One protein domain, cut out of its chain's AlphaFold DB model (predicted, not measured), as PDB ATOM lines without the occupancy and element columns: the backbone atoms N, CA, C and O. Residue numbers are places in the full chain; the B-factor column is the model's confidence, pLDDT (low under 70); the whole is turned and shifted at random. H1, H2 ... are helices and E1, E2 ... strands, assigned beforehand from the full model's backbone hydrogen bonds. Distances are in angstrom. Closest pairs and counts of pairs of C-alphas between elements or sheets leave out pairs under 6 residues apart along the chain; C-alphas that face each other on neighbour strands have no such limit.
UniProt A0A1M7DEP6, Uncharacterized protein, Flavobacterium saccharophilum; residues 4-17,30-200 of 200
ATOM      1  N   LYS A   4     126.647 139.239 142.857       81.56
ATOM      2  CA  LYS A   4     125.836 138.277 142.101       81.56
ATOM      3  C   LYS A   4     126.706 137.612 141.034       81.56
ATOM      4  O   LYS A   4     127.205 138.296 140.143       81.56
ATOM      5  N   ILE A   5     126.858 136.296 141.114       80.31
ATOM      6  CA  ILE A   5     127.495 135.461 140.089       80.31
ATOM      7  C   ILE A   5     126.384 134.787 139.290       80.31
ATOM      8  O   ILE A   5     125.452 134.247 139.883       80.31
ATOM      9  N   ILE A   6     126.460 134.848 137.961       76.88
ATOM     10  CA  ILE A   6     125.522 134.180 137.054       76.88
ATOM     11  C   ILE A   6     126.345 133.317 136.105       76.88
ATOM     12  O   ILE A   6     127.083 133.856 135.283       76.88
ATOM     13  N   ASP A   7     126.176 132.007 136.214       72.62
ATOM     14  CA  ASP A   7     126.798 131.019 135.342       72.62
ATOM     15  C   ASP A   7     125.733 130.384 134.446       72.62
ATOM     16  O   ASP A   7     124.573 130.236 134.836       72.62
ATOM     17  N   TYR A   8     126.111 130.017 133.225       65.81
ATOM     18  CA  TYR A   8     125.206 129.396 132.263       65.81
ATOM     19  C   TYR A   8     125.696 127.996 131.933       65.81
ATOM     20  O   TYR A   8     126.830 127.809 131.498       65.81
ATOM     21  N   ILE A   9     124.813 127.020 132.093       64.44
ATOM     22  CA  ILE A   9     125.028 125.670 131.588       64.44
ATOM     23  C   ILE A   9     124.363 125.627 130.216       64.44
ATOM     24  O   ILE A   9     123.142 125.753 130.123       64.44
ATOM     25  N   VAL A  10     125.165 125.494 129.157       59.62
ATOM     26  CA  VAL A  10     124.698 125.466 127.763       59.62
ATOM     27  C   VAL A  10     125.081 124.145 127.126       59.62
ATOM     28  O   VAL A  10     126.237 123.734 127.186       59.62
ATOM     29  N   VAL A  11     124.111 123.498 126.492       59.00
ATOM     30  CA  VAL A  11     124.293 122.210 125.832       59.00
ATOM     31  C   VAL A  11     123.598 122.226 124.469       59.00
ATOM     32  O   VAL A  11     122.396 122.473 124.379       59.00
ATOM     33  N   GLU A  12     124.361 121.962 123.404       55.62
ATOM     34  CA  GLU A  12     123.898 121.910 122.008       55.62
ATOM     35  C   GLU A  12     123.839 120.454 121.523       55.62
ATOM     36  O   GLU A  12     124.859 119.774 121.442       55.62
ATOM     37  N   VAL A  13     122.645 119.975 121.166       55.00
ATOM     38  CA  VAL A  13     122.430 118.672 120.522       55.00
ATOM     39  C   VAL A  13     122.315 118.879 119.017       55.00
ATOM     40  O   VAL A  13     121.397 119.567 118.562       55.00
ATOM     41  N   ARG A  14     123.170 118.206 118.241       51.31
ATOM     42  CA  ARG A  14     122.990 118.026 116.792       51.31
ATOM     43  C   ARG A  14     122.577 116.589 116.516       51.31
ATOM     44  O   ARG A  14     123.289 115.669 116.912       51.31
ATOM     45  N   LYS A  15     121.445 116.373 115.844       48.84
ATOM     46  CA  LYS A  15     121.074 115.022 115.399       48.84
ATOM     47  C   LYS A  15     122.010 114.605 114.256       48.84
ATOM     48  O   LYS A  15     122.151 115.348 113.289       48.84
ATOM     49  N   ALA A  16     122.664 113.450 114.367       46.28
ATOM     50  CA  ALA A  16     123.423 112.885 113.252       46.28
ATOM     51  C   ALA A  16     122.455 112.508 112.112       46.28
ATOM     52  O   ALA A  16     121.387 111.955 112.373       46.28
ATOM     53  N   ASN A  17     122.824 112.813 110.864       45.62
ATOM     54  CA  ASN A  17     122.031 112.565 109.649       45.62
ATOM     55  C   ASN A  17     121.974 111.073 109.257       45.62
ATOM     56  O   ASN A  17     122.254 110.734 108.112       45.62
ATOM     57  N   GLY A  30     111.825 115.792 133.445       53.84
ATOM     58  CA  GLY A  30     111.391 116.631 134.562       53.84
ATOM     59  C   GLY A  30     110.928 115.861 135.799       53.84
ATOM     60  O   GLY A  30     110.850 116.473 136.858       53.84
ATOM     61  N   ASN A  31     110.695 114.546 135.711       63.88
ATOM     62  CA  ASN A  31     110.336 113.738 136.876       63.88
ATOM     63  C   ASN A  31     111.512 113.632 137.849       63.88
ATOM     64  O   ASN A  31     111.300 113.881 139.026       63.88
ATOM     65  N   GLY A  32     112.741 113.398 137.365       63.12
ATOM     66  CA  GLY A  32     113.949 113.388 138.207       63.12
ATOM     67  C   GLY A  32     114.202 114.732 138.902       63.12
ATOM     68  O   GLY A  32     114.312 114.788 140.120       63.12
ATOM     69  N   LEU A  33     114.168 115.843 138.153       64.75
ATOM     70  CA  LEU A  33     114.300 117.190 138.730       64.75
ATOM     71  C   LEU A  33     113.177 117.507 139.732       64.75
ATOM     72  O   LEU A  33     113.429 118.101 140.777       64.75
ATOM     73  N   LYS A  34     111.934 117.115 139.433       71.38
ATOM     74  CA  LYS A  34     110.798 117.281 140.346       71.38
ATOM     75  C   LYS A  34     110.992 116.457 141.619       71.38
ATOM     76  O   LYS A  34     110.687 116.961 142.697       71.38
ATOM     77  N   LEU A  35     111.514 115.238 141.509       74.31
ATOM     78  CA  LEU A  35     111.822 114.363 142.641       74.31
ATOM     79  C   LEU A  35     112.920 114.957 143.522       74.31
ATOM     80  O   LEU A  35     112.700 115.116 144.718       74.31
ATOM     81  N   ALA A  36     114.026 115.400 142.925       73.69
ATOM     82  CA  ALA A  36     115.121 116.062 143.630       73.69
ATOM     83  C   ALA A  36     114.655 117.338 144.355       73.69
ATOM     84  O   ALA A  36     114.975 117.555 145.524       73.69
ATOM     85  N   LEU A  37     113.834 118.171 143.698       76.38
ATOM     86  CA  LEU A  37     113.235 119.354 144.330       76.38
ATOM     87  C   LEU A  37     112.270 118.980 145.463       76.38
ATOM     88  O   LEU A  37     112.231 119.667 146.480       76.38
ATOM     89  N   THR A  38     111.505 117.899 145.307       81.38
ATOM     90  CA  THR A  38     110.586 117.410 146.347       81.38
ATOM     91  C   THR A  38     111.363 116.919 147.565       81.38
ATOM     92  O   THR A  38     111.049 117.328 148.677       81.38
ATOM     93  N   ILE A  39     112.419 116.125 147.359       82.62
ATOM     94  CA  ILE A  39     113.327 115.676 148.423       82.62
ATOM     95  C   ILE A  39     113.907 116.880 149.165       82.62
ATOM     96  O   ILE A  39     113.804 116.943 150.387       82.62
ATOM     97  N   LYS A  40     114.441 117.867 148.433       83.50
ATOM     98  CA  LYS A  40     115.027 119.072 149.027       83.50
ATOM     99  C   LYS A  40     114.027 119.862 149.875       83.50
ATOM    100  O   LYS A  40     114.365 120.288 150.971       83.50
ATOM    101  N   ASN A  41     112.791 120.024 149.402       84.12
ATOM    102  CA  ASN A  41     111.752 120.712 150.173       84.12
ATOM    103  C   ASN A  41     111.428 119.980 151.487       84.12
ATOM    104  O   ASN A  41     111.226 120.627 152.511       84.12
ATOM    105  N   ILE A  42     111.394 118.641 151.469       88.56
ATOM    106  CA  ILE A  42     111.172 117.836 152.679       88.56
ATOM    107  C   ILE A  42     112.384 117.941 153.623       88.56
ATOM    108  O   ILE A  42     112.208 118.049 154.836       88.56
ATOM    109  N   GLU A  43     113.612 117.948 153.091       89.19
ATOM    110  CA  GLU A  43     114.840 118.161 153.873       89.19
ATOM    111  C   GLU A  43     114.842 119.543 154.557       89.19
ATOM    112  O   GLU A  43     115.106 119.628 155.758       89.19
ATOM    113  N   ASP A  44     114.455 120.605 153.843       88.25
ATOM    114  CA  ASP A  44     114.310 121.956 154.404       88.25
ATOM    115  C   ASP A  44     113.229 122.002 155.506       88.25
ATOM    116  O   ASP A  44     113.425 122.626 156.555       88.25
ATOM    117  N   GLU A  45     112.099 121.305 155.322       91.94
ATOM    118  CA  GLU A  45     111.059 121.204 156.354       91.94
ATOM    119  C   GLU A  45     111.571 120.483 157.610       91.94
ATOM    120  O   GLU A  45     111.309 120.944 158.725       91.94
ATOM    121  N   ILE A  46     112.343 119.400 157.461       92.56
ATOM    122  CA  ILE A  46     112.974 118.706 158.593       92.56
ATOM    123  C   ILE A  46     113.848 119.674 159.393       92.56
ATOM    124  O   ILE A  46     113.710 119.725 160.614       92.56
ATOM    125  N   VAL A  47     114.684 120.479 158.729       93.12
ATOM    126  CA  VAL A  47     115.554 121.462 159.400       93.12
ATOM    127  C   VAL A  47     114.732 122.486 160.187       93.12
ATOM    128  O   VAL A  47     115.053 122.795 161.337       93.12
ATOM    129  N   ILE A  48     113.631 122.987 159.617       91.94
ATOM    130  CA  ILE A  48     112.724 123.914 160.314       91.94
ATOM    131  C   ILE A  48     112.134 123.259 161.570       91.94
ATOM    132  O   ILE A  48     112.086 123.883 162.635       91.94
ATOM    133  N   GLN A  49     111.696 122.002 161.472       93.19
ATOM    134  CA  GLN A  49     111.141 121.271 162.610       93.19
ATOM    135  C   GLN A  49     112.206 120.955 163.674       93.19
ATOM    136  O   GLN A  49     111.918 121.069 164.866       93.19
ATOM    137  N   GLU A  50     113.436 120.612 163.279       92.88
ATOM    138  CA  GLU A  50     114.565 120.382 164.193       92.88
ATOM    139  C   GLU A  50     114.934 121.668 164.950       92.88
ATOM    140  O   GLU A  50     115.036 121.645 166.178       92.88
ATOM    141  N   ASN A  51     114.995 122.813 164.267       92.88
ATOM    142  CA  ASN A  51     115.203 124.113 164.912       92.88
ATOM    143  C   ASN A  51     114.071 124.458 165.888       92.88
ATOM    144  O   ASN A  51     114.319 124.909 167.006       92.88
ATOM    145  N   LYS A  52     112.815 124.199 165.504       92.94
ATOM    146  CA  LYS A  52     111.663 124.394 166.394       92.94
ATOM    147  C   LYS A  52     111.737 123.498 167.630       92.94
ATOM    148  O   LYS A  52     111.391 123.942 168.722       92.94
ATOM    149  N   LYS A  53     112.182 122.250 167.474       93.44
ATOM    150  CA  LYS A  53     112.399 121.328 168.591       93.44
ATOM    151  C   LYS A  53     113.449 121.881 169.560       93.44
ATOM    152  O   LYS A  53     113.164 121.930 170.751       93.44
ATOM    153  N   ILE A  54     114.596 122.341 169.055       93.44
ATOM    154  CA  ILE A  54     115.667 122.935 169.874       93.44
ATOM    155  C   ILE A  54     115.136 124.132 170.673       93.44
ATOM    156  O   ILE A  54     115.350 124.210 171.879       93.44
ATOM    157  N   LEU A  55     114.378 125.029 170.034       92.31
ATOM    158  CA  LEU A  55     113.783 126.185 170.714       92.31
ATOM    159  C   LEU A  55     112.852 125.774 171.865       92.31
ATOM    160  O   LEU A  55     112.929 126.350 172.947       92.31
ATOM    161  N   LEU A  56     112.009 124.756 171.658       92.19
ATOM    162  CA  LEU A  56     111.127 124.233 172.707       92.19
ATOM    163  C   LEU A  56     111.914 123.581 173.855       92.19
ATOM    164  O   LEU A  56     111.533 123.734 175.012       92.19
ATOM    165  N   GLU A  57     112.999 122.863 173.556       93.56
ATOM    166  CA  GLU A  57     113.881 122.265 174.568       93.56
ATOM    167  C   GLU A  57     114.589 123.341 175.406       93.56
ATOM    168  O   GLU A  57     114.673 123.223 176.630       93.56
ATOM    169  N   GLU A  58     115.044 124.425 174.774       92.19
ATOM    170  CA  GLU A  58     115.618 125.574 175.477       92.19
ATOM    171  C   GLU A  58     114.589 126.310 176.344       92.19
ATOM    172  O   GLU A  58     114.921 126.733 177.453       92.19
ATOM    173  N   GLU A  59     113.353 126.458 175.861       90.56
ATOM    174  CA  GLU A  59     112.258 127.080 176.612       90.56
ATOM    175  C   GLU A  59     111.870 126.232 177.833       90.56
ATOM    176  O   GLU A  59     111.726 126.773 178.929       90.56
ATOM    177  N   ILE A  60     111.793 124.901 177.685       92.06
ATOM    178  CA  ILE A  60     111.610 123.971 178.815       92.06
ATOM    179  C   ILE A  60     112.728 124.156 179.837       92.06
ATOM    180  O   ILE A  60     112.439 124.355 181.011       92.06
ATOM    181  N   LYS A  61     113.993 124.146 179.400       92.12
ATOM    182  CA  LYS A  61     115.142 124.293 180.302       92.12
ATOM    183  C   LYS A  61     115.089 125.605 181.085       92.12
ATOM    184  O   LYS A  61     115.410 125.622 182.273       92.12
ATOM    185  N   TYR A  62     114.698 126.699 180.434       89.00
ATOM    186  CA  TYR A  62     114.536 127.992 181.094       89.00
ATOM    187  C   TYR A  62     113.420 127.956 182.146       89.00
ATOM    188  O   TYR A  62     113.646 128.353 183.286       89.00
ATOM    189  N   VAL A  63     112.244 127.430 181.791       88.00
ATOM    190  CA  VAL A  63     111.104 127.318 182.716       88.00
ATOM    191  C   VAL A  63     111.417 126.382 183.889       88.00
ATOM    192  O   VAL A  63     111.115 126.724 185.029       88.00
ATOM    193  N   ASP A  64     112.079 125.250 183.646       89.44
ATOM    194  CA  ASP A  64     112.552 124.341 184.699       89.44
ATOM    195  C   ASP A  64     113.553 125.030 185.633       89.44
ATOM    196  O   ASP A  64     113.481 124.862 186.849       89.44
ATOM    197  N   THR A  65     114.464 125.839 185.080       88.69
ATOM    198  CA  THR A  65     115.411 126.620 185.887       88.69
ATOM    199  C   THR A  65     114.652 127.589 186.788       88.69
ATOM    200  O   THR A  65     114.890 127.588 187.990       88.69
ATOM    201  N   LEU A  66     113.684 128.342 186.246       84.75
ATOM    202  CA  LEU A  66     112.843 129.241 187.043       84.75
ATOM    203  C   LEU A  66     112.111 128.494 188.165       84.75
ATOM    204  O   LEU A  66     112.131 128.953 189.304       84.75
ATOM    205  N   LEU A  67     111.506 127.338 187.870       85.94
ATOM    206  CA  LEU A  67     110.813 126.507 188.862       85.94
ATOM    207  C   LEU A  67     111.727 126.027 189.998       85.94
ATOM    208  O   LEU A  67     111.246 125.829 191.112       85.94
ATOM    209  N   GLN A  68     113.014 125.810 189.720       85.88
ATOM    210  CA  GLN A  68     113.991 125.347 190.707       85.88
ATOM    211  C   GLN A  68     114.636 126.486 191.499       85.88
ATOM    212  O   GLN A  68     114.985 126.286 192.660       85.88
ATOM    213  N   THR A  69     114.842 127.654 190.882       86.00
ATOM    214  CA  THR A  69     115.589 128.763 191.496       86.00
ATOM    215  C   THR A  69     114.707 129.769 192.216       86.00
ATOM    216  O   THR A  69     115.186 130.460 193.111       86.00
ATOM    217  N   VAL A  70     113.444 129.909 191.812       83.06
ATOM    218  CA  VAL A  70     112.527 130.867 192.430       83.06
ATOM    219  C   VAL A  70     111.833 130.199 193.612       83.06
ATOM    220  O   VAL A  70     110.972 129.341 193.436       83.06
ATOM    221  N   GLU A  71     112.216 130.608 194.823       76.06
ATOM    222  CA  GLU A  71     111.619 130.105 196.066       76.06
ATOM    223  C   GLU A  71     110.152 130.527 196.208       76.06
ATOM    224  O   GLU A  71     109.322 129.708 196.592       76.06
ATOM    225  N   ASP A  72     109.840 131.777 195.851       76.44
ATOM    226  CA  ASP A  72     108.502 132.358 195.935       76.44
ATOM    227  C   ASP A  72     108.206 133.240 194.707       76.44
ATOM    228  O   ASP A  72     108.733 134.344 194.531       76.44
ATOM    229  N   PHE A  73     107.318 132.754 193.839       75.56
ATOM    230  CA  PHE A  73     106.880 133.476 192.642       75.56
ATOM    231  C   PHE A  73     105.984 134.683 192.940       75.56
ATOM    232  O   PHE A  73     105.790 135.519 192.059       75.56
ATOM    233  N   SER A  74     105.434 134.802 194.152       68.88
ATOM    234  CA  SER A  74     104.640 135.969 194.548       68.88
ATOM    235  C   SER A  74     105.504 137.213 194.782       68.88
ATOM    236  O   SER A  74     105.025 138.338 194.624       68.88
ATOM    237  N   THR A  75     106.789 137.018 195.094       70.88
ATOM    238  CA  THR A  75     107.772 138.091 195.313       70.88
ATOM    239  C   THR A  75     108.781 138.235 194.172       70.88
ATOM    240  O   THR A  75     109.465 139.261 194.086       70.88
ATOM    241  N   TYR A  76     108.836 137.266 193.253       73.38
ATOM    242  CA  TYR A  76     109.681 137.319 192.064       73.38
ATOM    243  C   TYR A  76     109.242 138.425 191.094       73.38
ATOM    244  O   TYR A  76     108.096 138.476 190.644       73.38
ATOM    245  N   LYS A  77     110.172 139.319 190.742       73.00
ATOM    246  CA  LYS A  77     109.941 140.405 189.782       73.00
ATOM    247  C   LYS A  77     110.747 140.155 188.521       73.00
ATOM    248  O   LYS A  77     111.969 140.241 188.559       73.00
ATOM    249  N   VAL A  78     110.054 139.920 187.409       74.94
ATOM    250  CA  VAL A  78     110.695 139.864 186.092       74.94
ATOM    251  C   VAL A  78     111.067 141.271 185.657       74.94
ATOM    252  O   VAL A  78     110.233 142.180 185.654       74.94
ATOM    253  N   THR A  79     112.327 141.456 185.296       81.44
ATOM    254  CA  THR A  79     112.823 142.720 184.765       81.44
ATOM    255  C   THR A  79     112.394 142.904 183.309       81.44
ATOM    256  O   THR A  79     112.178 141.947 182.566       81.44
ATOM    257  N   MET A  80     112.289 144.158 182.867       80.75
ATOM    258  CA  MET A  80     111.968 144.457 181.468       80.75
ATOM    259  C   MET A  80     113.019 143.881 180.507       80.75
ATOM    260  O   MET A  80     112.671 143.414 179.425       80.75
ATOM    261  N   ASP A  81     114.287 143.855 180.919       85.00
ATOM    262  CA  ASP A  81     115.378 143.297 180.120       85.00
ATOM    263  C   ASP A  81     115.228 141.781 179.929       85.00
ATOM    264  O   ASP A  81     115.422 141.285 178.821       85.00
ATOM    265  N   GLU A  82     114.800 141.043 180.958       81.94
ATOM    266  CA  GLU A  82     114.495 139.609 180.849       81.94
ATOM    267  C   GLU A  82     113.303 139.346 179.922       81.94
ATOM    268  O   GLU A  82     113.340 138.412 179.119       81.94
ATOM    269  N   ILE A  83     112.268 140.192 179.973       82.00
ATOM    270  CA  ILE A  83     111.117 140.104 179.062       82.00
ATOM    271  C   ILE A  83     111.565 140.338 177.617       82.00
ATOM    272  O   ILE A  83     111.215 139.560 176.725       82.00
ATOM    273  N   LEU A  84     112.353 141.388 177.375       85.19
ATOM    274  CA  LEU A  84     112.863 141.722 176.045       85.19
ATOM    275  C   LEU A  84     113.796 140.633 175.512       85.19
ATOM    276  O   LEU A  84     113.661 140.237 174.354       85.19
ATOM    277  N   PHE A  85     114.687 140.108 176.354       86.31
ATOM    278  CA  PHE A  85     115.569 138.997 176.012       86.31
ATOM    279  C   PHE A  85     114.772 137.743 175.639       86.31
ATOM    280  O   PHE A  85     114.993 137.160 174.576       86.31
ATOM    281  N   TYR A  86     113.805 137.354 176.472       84.56
ATOM    282  CA  TYR A  86     112.972 136.178 176.236       84.56
ATOM    283  C   TYR A  86     112.168 136.309 174.943       84.56
ATOM    284  O   TYR A  86     112.164 135.407 174.105       84.56
ATOM    285  N   LYS A  87     111.530 137.465 174.739       86.00
ATOM    286  CA  LYS A  87     110.744 137.742 173.538       86.00
ATOM    287  C   LYS A  87     111.605 137.746 172.282       86.00
ATOM    288  O   LYS A  87     111.184 137.200 171.268       86.00
ATOM    289  N   ALA A  88     112.809 138.311 172.344       86.69
ATOM    290  CA  ALA A  88     113.741 138.290 171.223       86.69
ATOM    291  C   ALA A  88     114.206 136.865 170.887       86.69
ATOM    292  O   ALA A  88     114.326 136.522 169.713       86.69
ATOM    293  N   LYS A  89     114.445 136.029 171.905       86.25
ATOM    294  CA  LYS A  89     114.995 134.683 171.726       86.25
ATOM    295  C   LYS A  89     113.955 133.645 171.299       86.25
ATOM    296  O   LYS A  89     114.236 132.821 170.434       86.25
ATOM    297  N   TYR A  90     112.763 133.684 171.888       82.56
ATOM    298  CA  TYR A  90     111.726 132.663 171.696       82.56
ATOM    299  C   TYR A  90     110.540 133.150 170.851       82.56
ATOM    300  O   TYR A  90     109.642 132.367 170.551       82.56
ATOM    301  N   ASN A  91     110.524 134.433 170.463       80.31
ATOM    302  CA  ASN A  91     109.421 135.085 169.746       80.31
ATOM    303  C   ASN A  91     108.056 134.880 170.436       80.31
ATOM    304  O   ASN A  91     107.026 134.696 169.787       80.31
ATOM    305  N   ASN A  92     108.068 134.865 171.769       76.81
ATOM    306  CA  ASN A  92     106.922 134.553 172.614       76.81
ATOM    307  C   ASN A  92     106.866 135.515 173.812       76.81
ATOM    308  O   ASN A  92     107.874 136.126 174.171       76.81
ATOM    309  N   SER A  93     105.695 135.653 174.431       76.88
ATOM    310  CA  SER A  93     105.544 136.433 175.664       76.88
ATOM    311  C   SER A  93     106.274 135.769 176.828       76.88
ATOM    312  O   SER A  93     106.322 134.536 176.919       76.88
ATOM    313  N   HIS A  94     106.840 136.585 177.725       78.75
ATOM    314  CA  HIS A  94     107.483 136.052 178.922       78.75
ATOM    315  C   HIS A  94     106.412 135.344 179.762       78.75
ATOM    316  O   HIS A  94     105.337 135.901 179.984       78.75
ATOM    317  N   PRO A  95     106.655 134.132 180.277       72.19
ATOM    318  CA  PRO A  95     105.588 133.328 180.865       72.19
ATOM    319  C   PRO A  95     105.151 133.790 182.272       72.19
ATOM    320  O   PRO A  95     104.362 133.121 182.917       72.19
ATOM    321  N   LEU A  96     105.634 134.951 182.727       71.81
ATOM    322  CA  LEU A  96     105.204 135.653 183.950       71.81
ATOM    323  C   LEU A  96     104.639 137.054 183.647       71.81
ATOM    324  O   LEU A  96     104.464 137.866 184.550       71.81
ATOM    325  N   GLU A  97     104.398 137.378 182.373       67.56
ATOM    326  CA  GLU A  97     103.910 138.696 181.940       67.56
ATOM    327  C   GLU A  97     102.442 138.937 182.366       67.56
ATOM    328  O   GLU A  97     102.008 140.082 182.490       67.56
ATOM    329  N   TYR A  98     101.686 137.872 182.670       58.91
ATOM    330  CA  TYR A  98     100.303 137.949 183.146       58.91
ATOM    331  C   TYR A  98     100.217 137.743 184.661       58.91
ATOM    332  O   TYR A  98     100.213 136.621 185.156       58.91
ATOM    333  N   SER A  99     100.080 138.842 185.408       52.94
ATOM    334  CA  SER A  99      99.867 138.783 186.853       52.94
ATOM    335  C   SER A  99      98.470 138.255 187.191       52.94
ATOM    336  O   SER A  99      97.483 138.999 187.156       52.94
ATOM    337  N   ARG A 100      98.366 136.987 187.588       52.00
ATOM    338  CA  ARG A 100      97.280 136.543 188.468       52.00
ATOM    339  C   ARG A 100      97.889 135.953 189.725       52.00
ATOM    340  O   ARG A 100      98.588 134.953 189.691       52.00
ATOM    341  N   ASN A 101      97.628 136.652 190.823       58.81
ATOM    342  CA  ASN A 101      98.042 136.313 192.175       58.81
ATOM    343  C   ASN A 101      97.742 134.843 192.484       58.81
ATOM    344  O   ASN A 101      96.571 134.466 192.479       58.81
ATOM    345  N   LEU A 102      98.802 134.072 192.734       62.00
ATOM    346  CA  LEU A 102      98.966 132.943 193.664       62.00
ATOM    347  C   LEU A 102     100.162 132.122 193.155       62.00
ATOM    348  O   LEU A 102     100.184 131.702 192.002       62.00
ATOM    349  N   GLU A 103     101.165 131.914 194.006       64.44
ATOM    350  CA  GLU A 103     102.400 131.173 193.707       64.44
ATOM    351  C   GLU A 103     102.132 129.788 193.078       64.44
ATOM    352  O   GLU A 103     102.785 129.387 192.111       64.44
ATOM    353  N   ASP A 104     101.095 129.103 193.566       65.44
ATOM    354  CA  ASP A 104     100.628 127.815 193.044       65.44
ATOM    355  C   ASP A 104     100.115 127.901 191.595       65.44
ATOM    356  O   ASP A 104     100.236 126.940 190.834       65.44
ATOM    357  N   GLY A 105      99.584 129.059 191.190       71.38
ATOM    358  CA  GLY A 105      99.115 129.322 189.830       71.38
ATOM    359  C   GLY A 105     100.256 129.317 188.815       71.38
ATOM    360  O   GLY A 105     100.156 128.640 187.793       71.38
ATOM    361  N   TYR A 106     101.376 129.976 189.128       75.25
ATOM    362  CA  TYR A 106     102.548 129.999 188.245       75.25
ATOM    363  C   TYR A 106     103.246 128.644 188.164       75.25
ATOM    364  O   TYR A 106     103.614 128.206 187.074       75.25
ATOM    365  N   LYS A 107     103.388 127.936 189.294       79.62
ATOM    366  CA  LYS A 107     103.979 126.587 189.298       79.62
ATOM    367  C   LYS A 107     103.153 125.615 188.451       79.62
ATOM    368  O   LYS A 107     103.724 124.822 187.691       79.62
ATOM    369  N   ALA A 108     101.824 125.695 188.538       81.75
ATOM    370  CA  ALA A 108     100.918 124.905 187.710       81.75
ATOM    371  C   ALA A 108     101.016 125.284 186.222       81.75
ATOM    372  O   ALA A 108     101.168 124.392 185.386       81.75
ATOM    373  N   GLU A 109     101.004 126.579 185.895       82.25
ATOM    374  CA  GLU A 109     101.092 127.081 184.518       82.25
ATOM    375  C   GLU A 109     102.414 126.691 183.843       82.25
ATOM    376  O   GLU A 109     102.422 126.181 182.722       82.25
ATOM    377  N   PHE A 110     103.541 126.832 184.540       85.69
ATOM    378  CA  PHE A 110     104.847 126.389 184.053       85.69
ATOM    379  C   PHE A 110     104.927 124.878 183.860       85.69
ATOM    380  O   PHE A 110     105.412 124.412 182.827       85.69
ATOM    381  N   SER A 111     104.398 124.104 184.808       86.38
ATOM    382  CA  SER A 111     104.335 122.645 184.685       86.38
ATOM    383  C   SER A 111     103.479 122.214 183.489       86.38
ATOM    384  O   SER A 111     103.810 121.256 182.785       86.38
ATOM    385  N   GLU A 112     102.371 122.912 183.231       87.38
ATOM    386  CA  GLU A 112     101.527 122.682 182.060       87.38
ATOM    387  C   GLU A 112     102.240 123.085 180.763       87.38
ATOM    388  O   GLU A 112     102.217 122.328 179.787       87.38
ATOM    389  N   LYS A 113     102.946 124.220 180.762       85.62
ATOM    390  CA  LYS A 113     103.749 124.688 179.629       85.62
ATOM    391  C   LYS A 113     104.835 123.681 179.255       85.62
ATOM    392  O   LYS A 113     104.927 123.309 178.084       85.62
ATOM    393  N   ILE A 114     105.575 123.156 180.235       89.94
ATOM    394  CA  ILE A 114     106.566 122.090 180.027       89.94
ATOM    395  C   ILE A 114     105.906 120.855 179.410       89.94
ATOM    396  O   ILE A 114     106.368 120.369 178.379       89.94
ATOM    397  N   LYS A 115     104.786 120.374 179.969       92.00
ATOM    398  CA  LYS A 115     104.056 119.215 179.419       92.00
ATOM    399  C   LYS A 115     103.601 119.450 177.978       92.00
ATOM    400  O   LYS A 115     103.714 118.553 177.141       92.00
ATOM    401  N   ASN A 116     103.097 120.642 177.668       91.75
ATOM    402  CA  ASN A 116     102.663 121.003 176.320       91.75
ATOM    403  C   ASN A 116     103.846 121.068 175.344       91.75
ATOM    404  O   ASN A 116     103.757 120.532 174.238       91.75
ATOM    405  N   HIS A 117     104.977 121.646 175.749       92.25
ATOM    406  CA  HIS A 117     106.195 121.666 174.938       92.25
ATOM    407  C   HIS A 117     106.775 120.262 174.730       92.25
ATOM    408  O   HIS A 117     107.105 119.915 173.598       92.25
ATOM    409  N   GLN A 118     106.791 119.404 175.755       93.62
ATOM    410  CA  GLN A 118     107.198 117.999 175.635       93.62
ATOM    411  C   GLN A 118     106.317 117.229 174.642       93.62
ATOM    412  O   GLN A 118     106.830 116.524 173.773       93.62
ATOM    413  N   ARG A 119     104.987 117.401 174.702       94.75
ATOM    414  CA  ARG A 119     104.059 116.809 173.719       94.75
ATOM    415  C   ARG A 119     104.348 117.295 172.299       94.75
ATOM    416  O   ARG A 119     104.368 116.488 171.371       94.75
ATOM    417  N   ASN A 120     104.614 118.591 172.132       92.94
ATOM    418  CA  ASN A 120     104.968 119.164 170.835       92.94
ATOM    419  C   ASN A 120     106.293 118.604 170.304       92.94
ATOM    420  O   ASN A 120     106.370 118.284 169.120       92.94
ATOM    421  N   ILE A 121     107.304 118.426 171.158       94.75
ATOM    422  CA  ILE A 121     108.588 117.808 170.792       94.75
ATOM    423  C   ILE A 121     108.380 116.372 170.296       94.75
ATOM    424  O   ILE A 121     108.926 116.000 169.258       94.75
ATOM    425  N   VAL A 122     107.553 115.577 170.983       95.44
ATOM    426  CA  VAL A 122     107.223 114.205 170.553       95.44
ATOM    427  C   VAL A 122     106.505 114.206 169.201       95.44
ATOM    428  O   VAL A 122     106.844 113.416 168.318       95.44
ATOM    429  N   ALA A 123     105.547 115.115 168.999       95.12
ATOM    430  CA  ALA A 123     104.848 115.251 167.723       95.12
ATOM    431  C   ALA A 123     105.794 115.669 166.582       95.12
ATOM    432  O   ALA A 123     105.704 115.129 165.480       95.12
ATOM    433  N   ILE A 124     106.724 116.591 166.847       93.94
ATOM    434  CA  ILE A 124     107.768 117.002 165.901       93.94
ATOM    435  C   ILE A 124     108.675 115.817 165.550       93.94
ATOM    436  O   ILE A 124     108.904 115.556 164.371       93.94
ATOM    437  N   ALA A 125     109.141 115.060 166.546       93.56
ATOM    438  CA  ALA A 125     109.988 113.891 166.322       93.56
ATOM    439  C   ALA A 125     109.300 112.847 165.429       93.56
ATOM    440  O   ALA A 125     109.933 112.296 164.527       93.56
ATOM    441  N   LYS A 126     107.992 112.626 165.626       95.44
ATOM    442  CA  LYS A 126     107.190 111.747 164.767       95.44
ATOM    443  C   LYS A 126     107.135 112.251 163.321       95.44
ATOM    444  O   LYS A 126     107.420 111.478 162.412       95.44
ATOM    445  N   LYS A 127     106.845 113.540 163.108       93.44
ATOM    446  CA  LYS A 127     106.813 114.150 161.764       93.44
ATOM    447  C   LYS A 127     108.158 114.055 161.046       93.44
ATOM    448  O   LYS A 127     108.199 113.718 159.870       93.44
ATOM    449  N   ILE A 128     109.261 114.303 161.755       93.56
ATOM    450  CA  ILE A 128     110.613 114.168 161.195       93.56
ATOM    451  C   ILE A 128     110.882 112.717 160.776       93.56
ATOM    452  O   ILE A 128     111.462 112.487 159.717       93.56
ATOM    453  N   ALA A 129     110.469 111.733 161.578       94.00
ATOM    454  CA  ALA A 129     110.639 110.322 161.231       94.00
ATOM    455  C   ALA A 129     109.831 109.929 159.981       94.00
ATOM    456  O   ALA A 129     110.358 109.243 159.104       94.00
ATOM    457  N   GLU A 130     108.586 110.400 159.873       93.88
ATOM    458  CA  GLU A 130     107.733 110.203 158.691       93.88
ATOM    459  C   GLU A 130     108.363 110.837 157.439       93.88
ATOM    460  O   GLU A 130     108.544 110.150 156.434       93.88
ATOM    461  N   ALA A 131     108.816 112.090 157.535       91.81
ATOM    462  CA  ALA A 131     109.500 112.806 156.457       91.81
ATOM    463  C   ALA A 131     110.804 112.111 156.015       91.81
ATOM    464  O   ALA A 131     111.059 111.953 154.822       91.81
ATOM    465  N   LYS A 132     111.619 111.618 156.962       93.31
ATOM    466  CA  LYS A 132     112.842 110.847 156.659       93.31
ATOM    467  C   LYS A 132     112.523 109.533 155.940       93.31
ATOM    468  O   LYS A 132     113.254 109.146 155.030       93.31
ATOM    469  N   SER A 133     111.431 108.858 156.311       94.44
ATOM    470  CA  SER A 133     110.969 107.654 155.610       94.44
ATOM    471  C   SER A 133     110.499 107.963 154.187       94.44
ATOM    472  O   SER A 133     110.794 107.204 153.264       94.44
ATOM    473  N   GLU A 134     109.807 109.084 153.983       92.19
ATOM    474  CA  GLU A 134     109.375 109.527 152.656       92.19
ATOM    475  C   GLU A 134     110.561 109.878 151.752       92.19
ATOM    476  O   GLU A 134     110.622 109.398 150.621       92.19
ATOM    477  N   ILE A 135     111.567 110.585 152.275       91.31
ATOM    478  CA  ILE A 135     112.822 110.842 151.554       91.31
ATOM    479  C   ILE A 135     113.486 109.535 151.112       91.31
ATOM    480  O   ILE A 135     113.953 109.448 149.980       91.31
ATOM    481  N   GLN A 136     113.532 108.506 151.966       90.62
ATOM    482  CA  GLN A 136     114.115 107.216 151.577       90.62
ATOM    483  C   GLN A 136     113.367 106.579 150.401       90.62
ATOM    484  O   GLN A 136     114.008 106.079 149.480       90.62
ATOM    485  N   LYS A 137     112.028 106.631 150.394       91.81
ATOM    486  CA  LYS A 137     111.220 106.128 149.270       91.81
ATOM    487  C   LYS A 137     111.504 106.907 147.988       91.81
ATOM    488  O   LYS A 137     111.737 106.299 146.949       91.81
ATOM    489  N   LEU A 138     111.547 108.235 148.082       86.12
ATOM    490  CA  LEU A 138     111.829 109.113 146.950       86.12
ATOM    491  C   LEU A 138     113.250 108.904 146.404       86.12
ATOM    492  O   LEU A 138     113.426 108.839 145.196       86.12
ATOM    493  N   LYS A 139     114.260 108.699 147.256       83.19
ATOM    494  CA  LYS A 139     115.635 108.404 146.806       83.19
ATOM    495  C   LYS A 139     115.734 107.071 146.053       83.19
ATOM    496  O   LYS A 139     116.512 106.958 145.107       83.19
ATOM    497  N   ILE A 140     114.935 106.069 146.431       81.75
ATOM    498  CA  ILE A 140     114.847 104.798 145.691       81.75
ATOM    499  C   ILE A 140     114.220 105.033 144.309       81.75
ATOM    500  O   ILE A 140     114.728 104.526 143.313       81.75
ATOM    501  N   GLU A 141     113.153 105.834 144.235       78.06
ATOM    502  CA  GLU A 141     112.509 106.207 142.970       78.06
ATOM    503  C   GLU A 141     113.445 107.026 142.062       78.06
ATOM    504  O   GLU A 141     113.550 106.748 140.870       78.06
ATOM    505  N   GLU A 142     114.194 107.974 142.629       72.62
ATOM    506  CA  GLU A 142     115.227 108.748 141.931       72.62
ATOM    507  C   GLU A 142     116.317 107.838 141.350       72.62
ATOM    508  O   GLU A 142     116.679 107.967 140.180       72.62
ATOM    509  N   SER A 143     116.789 106.869 142.139       67.38
ATOM    510  CA  SER A 143     117.805 105.898 141.713       67.38
ATOM    511  C   SER A 143     117.299 105.020 140.566       67.38
ATOM    512  O   SER A 143     118.004 104.832 139.579       67.38
ATOM    513  N   ALA A 144     116.049 104.555 140.639       66.19
ATOM    514  CA  ALA A 144     115.434 103.769 139.571       66.19
ATOM    515  C   ALA A 144     115.269 104.573 138.268       66.19
ATOM    516  O   ALA A 144     115.384 104.018 137.174       66.19
ATOM    517  N   ILE A 145     115.010 105.882 138.355       62.56
ATOM    518  CA  ILE A 145     114.986 106.764 137.180       62.56
ATOM    519  C   ILE A 145     116.398 106.902 136.596       62.56
ATOM    520  O   ILE A 145     116.562 106.784 135.384       62.56
ATOM    521  N   LEU A 146     117.416 107.105 137.436       60.62
ATOM    522  CA  LEU A 146     118.811 107.231 137.002       60.62
ATOM    523  C   LEU A 146     119.339 105.955 136.329       60.62
ATOM    524  O   LEU A 146     119.995 106.052 135.296       60.62
ATOM    525  N   GLU A 147     119.038 104.774 136.873       55.31
ATOM    526  CA  GLU A 147     119.448 103.484 136.300       55.31
ATOM    527  C   GLU A 147     118.763 103.201 134.957       55.31
ATOM    528  O   GLU A 147     119.415 102.772 134.005       55.31
ATOM    529  N   ASN A 148     117.463 103.498 134.840       53.69
ATOM    530  CA  ASN A 148     116.750 103.364 133.567       53.69
ATOM    531  C   ASN A 148     117.287 104.321 132.495       53.69
ATOM    532  O   ASN A 148     117.267 103.968 131.318       53.69
ATOM    533  N   ASN A 149     117.814 105.478 132.913       48.69
ATOM    534  CA  ASN A 149     118.393 106.476 132.021       48.69
ATOM    535  C   ASN A 149     119.856 106.177 131.600       48.69
ATOM    536  O   ASN A 149     120.479 106.973 130.901       48.69
ATOM    537  N   GLN A 150     120.480 105.083 132.060       46.91
ATOM    538  CA  GLN A 150     121.844 104.710 131.640       46.91
ATOM    539  C   GLN A 150     121.877 103.814 130.390       46.91
ATOM    540  O   GLN A 150     122.952 103.588 129.839       46.91
ATOM    541  N   ASN A 151     120.727 103.318 129.919       45.69
ATOM    542  CA  ASN A 151     120.646 102.304 128.859       45.69
ATOM    543  C   ASN A 151     120.352 102.849 127.447       45.69
ATOM    544  O   ASN A 151     120.224 102.057 126.511       45.69
ATOM    545  N   LEU A 152     120.261 104.170 127.246       44.78
ATOM    546  CA  LEU A 152     120.106 104.762 125.912       44.78
ATOM    547  C   LEU A 152     121.296 105.679 125.586       44.78
ATOM    548  O   LEU A 152     121.573 106.636 126.301       44.78
ATOM    549  N   ASP A 153     121.960 105.448 124.449       39.03
ATOM    550  CA  ASP A 153     123.139 106.207 123.972       39.03
ATOM    551  C   ASP A 153     122.890 107.723 123.768       39.03
ATOM    552  O   ASP A 153     123.820 108.509 123.595       39.03
ATOM    553  N   PHE A 154     121.631 108.174 123.830       42.47
ATOM    554  CA  PHE A 154     121.249 109.594 123.825       42.47
ATOM    555  C   PHE A 154     121.130 110.206 125.242       42.47
ATOM    556  O   PHE A 154     121.030 111.428 125.385       42.47
ATOM    557  N   GLU A 155     121.120 109.387 126.296       43.91
ATOM    558  CA  GLU A 155     120.930 109.802 127.692       43.91
ATOM    559  C   GLU A 155     122.230 110.162 128.404       43.91
ATOM    560  O   GLU A 155     122.207 111.077 129.228       43.91
ATOM    561  N   ILE A 156     123.375 109.579 128.028       46.16
ATOM    562  CA  ILE A 156     124.700 109.971 128.559       46.16
ATOM    563  C   ILE A 156     124.894 111.497 128.440       46.16
ATOM    564  O   ILE A 156     125.306 112.168 129.383       46.16
ATOM    565  N   PHE A 157     124.461 112.067 127.316       48.31
ATOM    566  CA  PHE A 157     124.590 113.484 126.992       48.31
ATOM    567  C   PHE A 157     123.698 114.421 127.836       48.31
ATOM    568  O   PHE A 157     124.119 115.510 128.225       48.31
ATOM    569  N   ARG A 158     122.454 114.022 128.147       51.69
ATOM    570  CA  ARG A 158     121.578 114.798 129.053       51.69
ATOM    571  C   ARG A 158     121.950 114.606 130.517       51.69
ATOM    572  O   ARG A 158     121.792 115.540 131.299       51.69
ATOM    573  N   THR A 159     122.502 113.445 130.852       55.59
ATOM    574  CA  THR A 159     123.044 113.167 132.179       55.59
ATOM    575  C   THR A 159     124.153 114.163 132.520       55.59
ATOM    576  O   THR A 159     124.209 114.633 133.647       55.59
ATOM    577  N   ASP A 160     124.992 114.569 131.565       58.59
ATOM    578  CA  ASP A 160     126.047 115.559 131.823       58.59
ATOM    579  C   ASP A 160     125.505 116.982 132.040       58.59
ATOM    580  O   ASP A 160     126.034 117.727 132.872       58.59
ATOM    581  N   PHE A 161     124.400 117.351 131.379       66.69
ATOM    582  CA  PHE A 161     123.682 118.598 131.672       66.69
ATOM    583  C   PHE A 161     123.072 118.577 133.077       66.69
ATOM    584  O   PHE A 161     123.270 119.512 133.852       66.69
ATOM    585  N   GLU A 162     122.361 117.505 133.427       63.88
ATOM    586  CA  GLU A 162     121.723 117.350 134.738       63.88
ATOM    587  C   GLU A 162     122.760 117.260 135.865       63.88
ATOM    588  O   GLU A 162     122.634 117.974 136.857       63.88
ATOM    589  N   LYS A 163     123.848 116.502 135.678       66.69
ATOM    590  CA  LYS A 163     125.010 116.480 136.585       66.69
ATOM    591  C   LYS A 163     125.611 117.867 136.767       66.69
ATOM    592  O   LYS A 163     125.950 118.232 137.887       66.69
ATOM    593  N   SER A 164     125.726 118.651 135.693       68.75
ATOM    594  CA  SER A 164     126.220 120.027 135.785       68.75
ATOM    595  C   SER A 164     125.271 120.881 136.626       68.75
ATOM    596  O   SER A 164     125.715 121.564 137.541       68.75
ATOM    597  N   VAL A 165     123.959 120.804 136.394       69.38
ATOM    598  CA  VAL A 165     122.970 121.546 137.196       69.38
ATOM    599  C   VAL A 165     123.051 121.147 138.673       69.38
ATOM    600  O   VAL A 165     123.112 122.027 139.532       69.38
ATOM    601  N   ILE A 166     123.111 119.845 138.967       67.25
ATOM    602  CA  ILE A 166     123.241 119.310 140.330       67.25
ATOM    603  C   ILE A 166     124.533 119.805 140.987       67.25
ATOM    604  O   ILE A 166     124.476 120.345 142.089       67.25
ATOM    605  N   TYR A 167     125.668 119.741 140.289       76.75
ATOM    606  CA  TYR A 167     126.946 120.264 140.775       76.75
ATOM    607  C   TYR A 167     126.842 121.735 141.209       76.75
ATOM    608  O   TYR A 167     127.292 122.106 142.292       76.75
ATOM    609  N   TYR A 168     126.213 122.591 140.400       76.38
ATOM    610  CA  TYR A 168     126.036 124.001 140.760       76.38
ATOM    611  C   TYR A 168     125.084 124.174 141.957       76.38
ATOM    612  O   TYR A 168     125.354 124.995 142.838       76.38
ATOM    613  N   LEU A 169     124.006 123.385 142.042       74.69
ATOM    614  CA  LEU A 169     123.097 123.393 143.196       74.69
ATOM    615  C   LEU A 169     123.821 123.016 144.501       74.69
ATOM    616  O   LEU A 169     123.637 123.697 145.511       74.69
ATOM    617  N   GLU A 170     124.685 121.998 144.475       76.75
ATOM    618  CA  GLU A 170     125.521 121.590 145.618       76.75
ATOM    619  C   GLU A 170     126.508 122.687 146.045       76.75
ATOM    620  O   GLU A 170     126.840 122.819 147.222       76.75
ATOM    621  N   LYS A 171     126.953 123.531 145.106       80.56
ATOM    622  CA  LYS A 171     127.831 124.687 145.368       80.56
ATOM    623  C   LYS A 171     127.086 125.936 145.855       80.56
ATOM    624  O   LYS A 171     127.692 127.005 145.976       80.56
ATOM    625  N   GLY A 172     125.790 125.818 146.144       78.81
ATOM    626  CA  GLY A 172     124.961 126.903 146.670       78.81
ATOM    627  C   GLY A 172     124.389 127.834 145.600       78.81
ATOM    628  O   GLY A 172     123.886 128.908 145.937       78.81
ATOM    629  N   TYR A 173     124.446 127.448 144.322       82.44
ATOM    630  CA  TYR A 173     123.758 128.185 143.267       82.44
ATOM    631  C   TYR A 173     122.250 127.874 143.270       82.44
ATOM    632  O   TYR A 173     121.793 126.850 143.776       82.44
ATOM    633  N   LYS A 174     121.454 128.764 142.676       76.94
ATOM    634  CA  LYS A 174     120.002 128.657 142.488       76.94
ATOM    635  C   LYS A 174     119.658 128.776 141.005       76.94
ATOM    636  O   LYS A 174     120.297 129.533 140.280       76.94
ATOM    637  N   LEU A 175     118.621 128.073 140.562       71.00
ATOM    638  CA  LEU A 175     118.119 128.142 139.185       71.00
ATOM    639  C   LEU A 175     117.507 129.525 138.898       71.00
ATOM    640  O   LEU A 175     116.703 130.015 139.693       71.00
ATOM    641  N   GLN A 176     117.831 130.141 137.756       69.00
ATOM    642  CA  GLN A 176     117.192 131.385 137.303       69.00
ATOM    643  C   GLN A 176     116.771 131.322 135.840       69.00
ATOM    644  O   GLN A 176     117.396 131.912 134.967       69.00
ATOM    645  N   GLY A 177     115.655 130.638 135.593       57.44
ATOM    646  CA  GLY A 177     115.079 130.502 134.258       57.44
ATOM    647  C   GLY A 177     115.898 129.588 133.343       57.44
ATOM    648  O   GLY A 177     117.103 129.409 133.512       57.44
ATOM    649  N   GLY A 178     115.215 128.986 132.379       53.78
ATOM    650  CA  GLY A 178     115.822 128.172 131.337       53.78
ATOM    651  C   GLY A 178     115.209 128.543 129.997       53.78
ATOM    652  O   GLY A 178     114.014 128.835 129.921       53.78
ATOM    653  N   VAL A 179     116.026 128.563 128.949       47.12
ATOM    654  CA  VAL A 179     115.556 128.788 127.580       47.12
ATOM    655  C   VAL A 179     115.858 127.529 126.787       47.12
ATOM    656  O   VAL A 179     117.013 127.113 126.687       47.12
ATOM    657  N   SER A 180     114.815 126.913 126.233       50.06
ATOM    658  CA  SER A 180     114.952 125.903 125.192       50.06
ATOM    659  C   SER A 180     114.660 126.563 123.850       50.06
ATOM    660  O   SER A 180     113.568 127.081 123.616       50.06
ATOM    661  N   VAL A 181     115.653 126.576 122.962       45.09
ATOM    662  CA  VAL A 181     115.453 127.021 121.580       45.09
ATOM    663  C   VAL A 181     115.445 125.784 120.699       45.09
ATOM    664  O   VAL A 181     116.430 125.050 120.616       45.09
ATOM    665  N   SER A 182     114.300 125.547 120.064       44.66
ATOM    666  CA  SER A 182     114.145 124.585 118.979       44.66
ATOM    667  C   SER A 182     113.762 125.383 117.742       44.66
ATOM    668  O   SER A 182     112.676 125.959 117.685       44.66
ATOM    669  N   ASN A 183     114.666 125.458 116.768       46.34
ATOM    670  CA  ASN A 183     114.292 125.946 115.448       46.34
ATOM    671  C   ASN A 183     113.538 124.807 114.761       46.34
ATOM    672  O   ASN A 183     114.110 123.740 114.555       46.34
ATOM    673  N   LYS A 184     112.260 125.028 114.427       44.41
ATOM    674  CA  LYS A 184     111.382 124.011 113.813       44.41
ATOM    675  C   LYS A 184     111.966 123.375 112.544       44.41
ATOM    676  O   LYS A 184     111.607 122.244 112.242       44.41
ATOM    677  N   ASP A 185     112.895 124.064 111.881       44.81
ATOM    678  CA  ASP A 185     113.484 123.651 110.603       44.81
ATOM    679  C   ASP A 185     114.944 123.171 110.706       44.81
ATOM    680  O   ASP A 185     115.543 122.796 109.701       44.81
ATOM    681  N   SER A 186     115.542 123.151 111.904       48.00
ATOM    682  CA  SER A 186     116.903 122.640 112.104       48.00
ATOM    683  C   SER A 186     116.906 121.541 113.155       48.00
ATOM    684  O   SER A 186     116.371 121.726 114.244       48.00
ATOM    685  N   PHE A 187     117.565 120.422 112.859       52.34
ATOM    686  CA  PHE A 187     117.786 119.274 113.750       52.34
ATOM    687  C   PHE A 187     118.743 119.584 114.932       52.34
ATOM    688  O   PHE A 187     119.569 118.756 115.325       52.34
ATOM    689  N   HIS A 188     118.611 120.787 115.497       51.19
ATOM    690  CA  HIS A 188     119.424 121.414 116.530       51.19
ATOM    691  C   HIS A 188     118.555 121.760 117.737       51.19
ATOM    692  O   HIS A 188     117.583 122.511 117.618       51.19
ATOM    693  N   PHE A 189     118.936 121.259 118.910       56.66
ATOM    694  CA  PHE A 189     118.325 121.642 120.183       56.66
ATOM    695  C   PHE A 189     119.379 122.262 121.090       56.66
ATOM    696  O   PHE A 189     120.397 121.631 121.360       56.66
ATOM    697  N   VAL A 190     119.116 123.467 121.594       57.41
ATOM    698  CA  VAL A 190     119.973 124.108 122.598       57.41
ATOM    699  C   VAL A 190     119.228 124.160 123.926       57.41
ATOM    700  O   VAL A 190     118.141 124.736 124.017       57.41
ATOM    701  N   TYR A 191     119.824 123.552 124.950       60.94
ATOM    702  CA  TYR A 191     119.406 123.655 126.343       60.94
ATOM    703  C   TYR A 191     120.301 124.659 127.054       60.94
ATOM    704  O   TYR A 191     121.520 124.508 127.055       60.94
ATOM    705  N   CYS A 192     119.700 125.677 127.663       61.41
ATOM    706  CA  CYS A 192     120.413 126.652 128.475       61.41
ATOM    707  C   CYS A 192     119.724 126.801 129.834       61.41
ATOM    708  O   CYS A 192     118.522 127.077 129.888       61.41
ATOM    709  N   GLN A 193     120.483 126.636 130.918       71.31
ATOM    710  CA  GLN A 193     120.038 126.885 132.288       71.31
ATOM    711  C   GLN A 193     120.972 127.895 132.947       71.31
ATOM    712  O   GLN A 193     122.174 127.656 133.052       71.31
ATOM    713  N   ALA A 194     120.416 129.010 133.417       71.38
ATOM    714  CA  ALA A 194     121.181 129.963 134.209       71.38
ATOM    715  C   ALA A 194     121.173 129.554 135.689       71.38
ATOM    716  O   ALA A 194     120.124 129.215 136.251       71.38
ATOM    717  N   MET A 195     122.340 129.613 136.318       80.50
ATOM    718  CA  MET A 195     122.602 129.324 137.724       80.50
ATOM    719  C   MET A 195     123.102 130.609 138.390       80.50
ATOM    720  O   MET A 195     124.046 131.223 137.909       80.50
ATOM    721  N   ILE A 196     122.504 131.033 139.503       80.00
ATOM    722  CA  ILE A 196     122.957 132.208 140.263       80.00
ATOM    723  C   ILE A 196     123.549 131.791 141.597       80.00
ATOM    724  O   ILE A 196     122.911 131.036 142.323       80.00
ATOM    725  N   LYS A 197     124.646 132.414 142.011       84.94
ATOM    726  CA  LYS A 197     125.072 132.445 143.413       84.94
ATOM    727  C   LYS A 197     125.180 133.888 143.902       84.94
ATOM    728  O   LYS A 197     125.578 134.774 143.150       84.94
ATOM    729  N   TYR A 198     124.801 134.120 145.154       78.94
ATOM    730  CA  TYR A 198     125.042 135.385 145.843       78.94
ATOM    731  C   TYR A 198     126.155 135.149 146.858       78.94
ATOM    732  O   TYR A 198     126.055 134.224 147.661       78.94
ATOM    733  N   GLU A 199     127.211 135.949 146.783       79.94
ATOM    734  CA  GLU A 199     128.310 135.949 147.749       79.94
ATOM    735  C   GLU A 199     128.271 137.263 148.533       79.94
ATOM    736  O   GLU A 199     127.969 138.316 147.956       79.94
ATOM    737  N   ASP A 200     128.510 137.177 149.840       66.94
ATOM    738  CA  ASP A 200     128.536 138.325 150.755       66.94
ATOM    739  C   ASP A 200     129.795 139.189 150.571       66.94
ATOM    740  O   ASP A 200     130.896 138.616 150.384       66.94
TER     741      ASP A 200
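Overview. This is residues 4 to 17 and 30 to 200 of the 200 residues of an uncharacterized protein of Flavobacterium saccharophilum (UniProt A0A1M7DEP6). A small, twisted sheet of three strands, with H4 over one of its faces, makes a head at one end, and two long helices, H1 and H3, side by side and running opposite ways, make a long arm reaching away from it. Near the arm's far end the short helix H2 folds back beside H1. The printed part has 185 residues, with four named helices and three named strands in the order E1 H1 H2 H3 H4 E2 E3; the sheet's order is E1 E3 E2, antiparallel throughout, and the class is mixed, helices and strands. The whole is extended, with a radius of gyration of the C-alphas of 27.0 A and spans of 90 by 36 by 23 A.

Arrangement. In the sheet, the inner strand E3, residues 188 to 199, is antiparallel to the edge strand E1, residues 4 to 14, at 165 degrees, with N 7 and O 195 2.8 A apart, within hydrogen-bond range. On its other side E3 forms a hairpin with the edge strand E2, residues 174 to 182, where N 176 and O 194 are 2.9 A apart, within range. H4, residues 155 to 170, and this sheet form two layers, a helix on one face of a sheet. H4 has a height over the sheet of 9.6 A and runs along the strands, at 3 degrees to E3 on the local plane. It lies over E3 and only just not over E1, on which 2 of its 16 C-alphas fall; its closest C-alphas to E1 are those of Phe 161 and Val 11, 6.9 A apart. H1, residues 31 to 69, is near H4 but not on the sheet. H1 touches H3, residues 103 to 148, at a shallow tilt of 19 degrees, opposite ways; their closest C-alphas, of Ile 60 and Ile 114, are 5.5 A apart. H2, residues 80 to 90, is close to H1 but not clearly touching, with C-alphas 55 and 90 closest at 6.9 A. H3 and H4 are apart. Every O i to N i+4 pair is within hydrogen-bond range in H1, H2 and H3; in H4 it is 11 of 12.

Along the chain. E1 begins at C-alpha 4, (125.836, 138.277, 142.101), and is 32.5 A long; E3 is 35.6 A and E2 24.6 A. H3 is 67.8 A long and ends at C-alpha 148, (116.750, 103.364, 133.567). H1 is 56.9 A, H4 21.9 A and H2 15.3 A. E3 ends at C-alpha 199, (128.310, 135.949, 147.749).

Size, cuts and confidence. The C-alphas of Asn 17 and Thr 75 are the two farthest apart, at 90.5 A. Residues 18 to 29 are cut out, leaving 27.4 A between C-alphas 17 and 30. The link H2 to H3, residues 91 to 102, is long. The mean pLDDT of the printed part is 74.6, and 65 residues are under 70, among them 143 to 166 and 176 to 192.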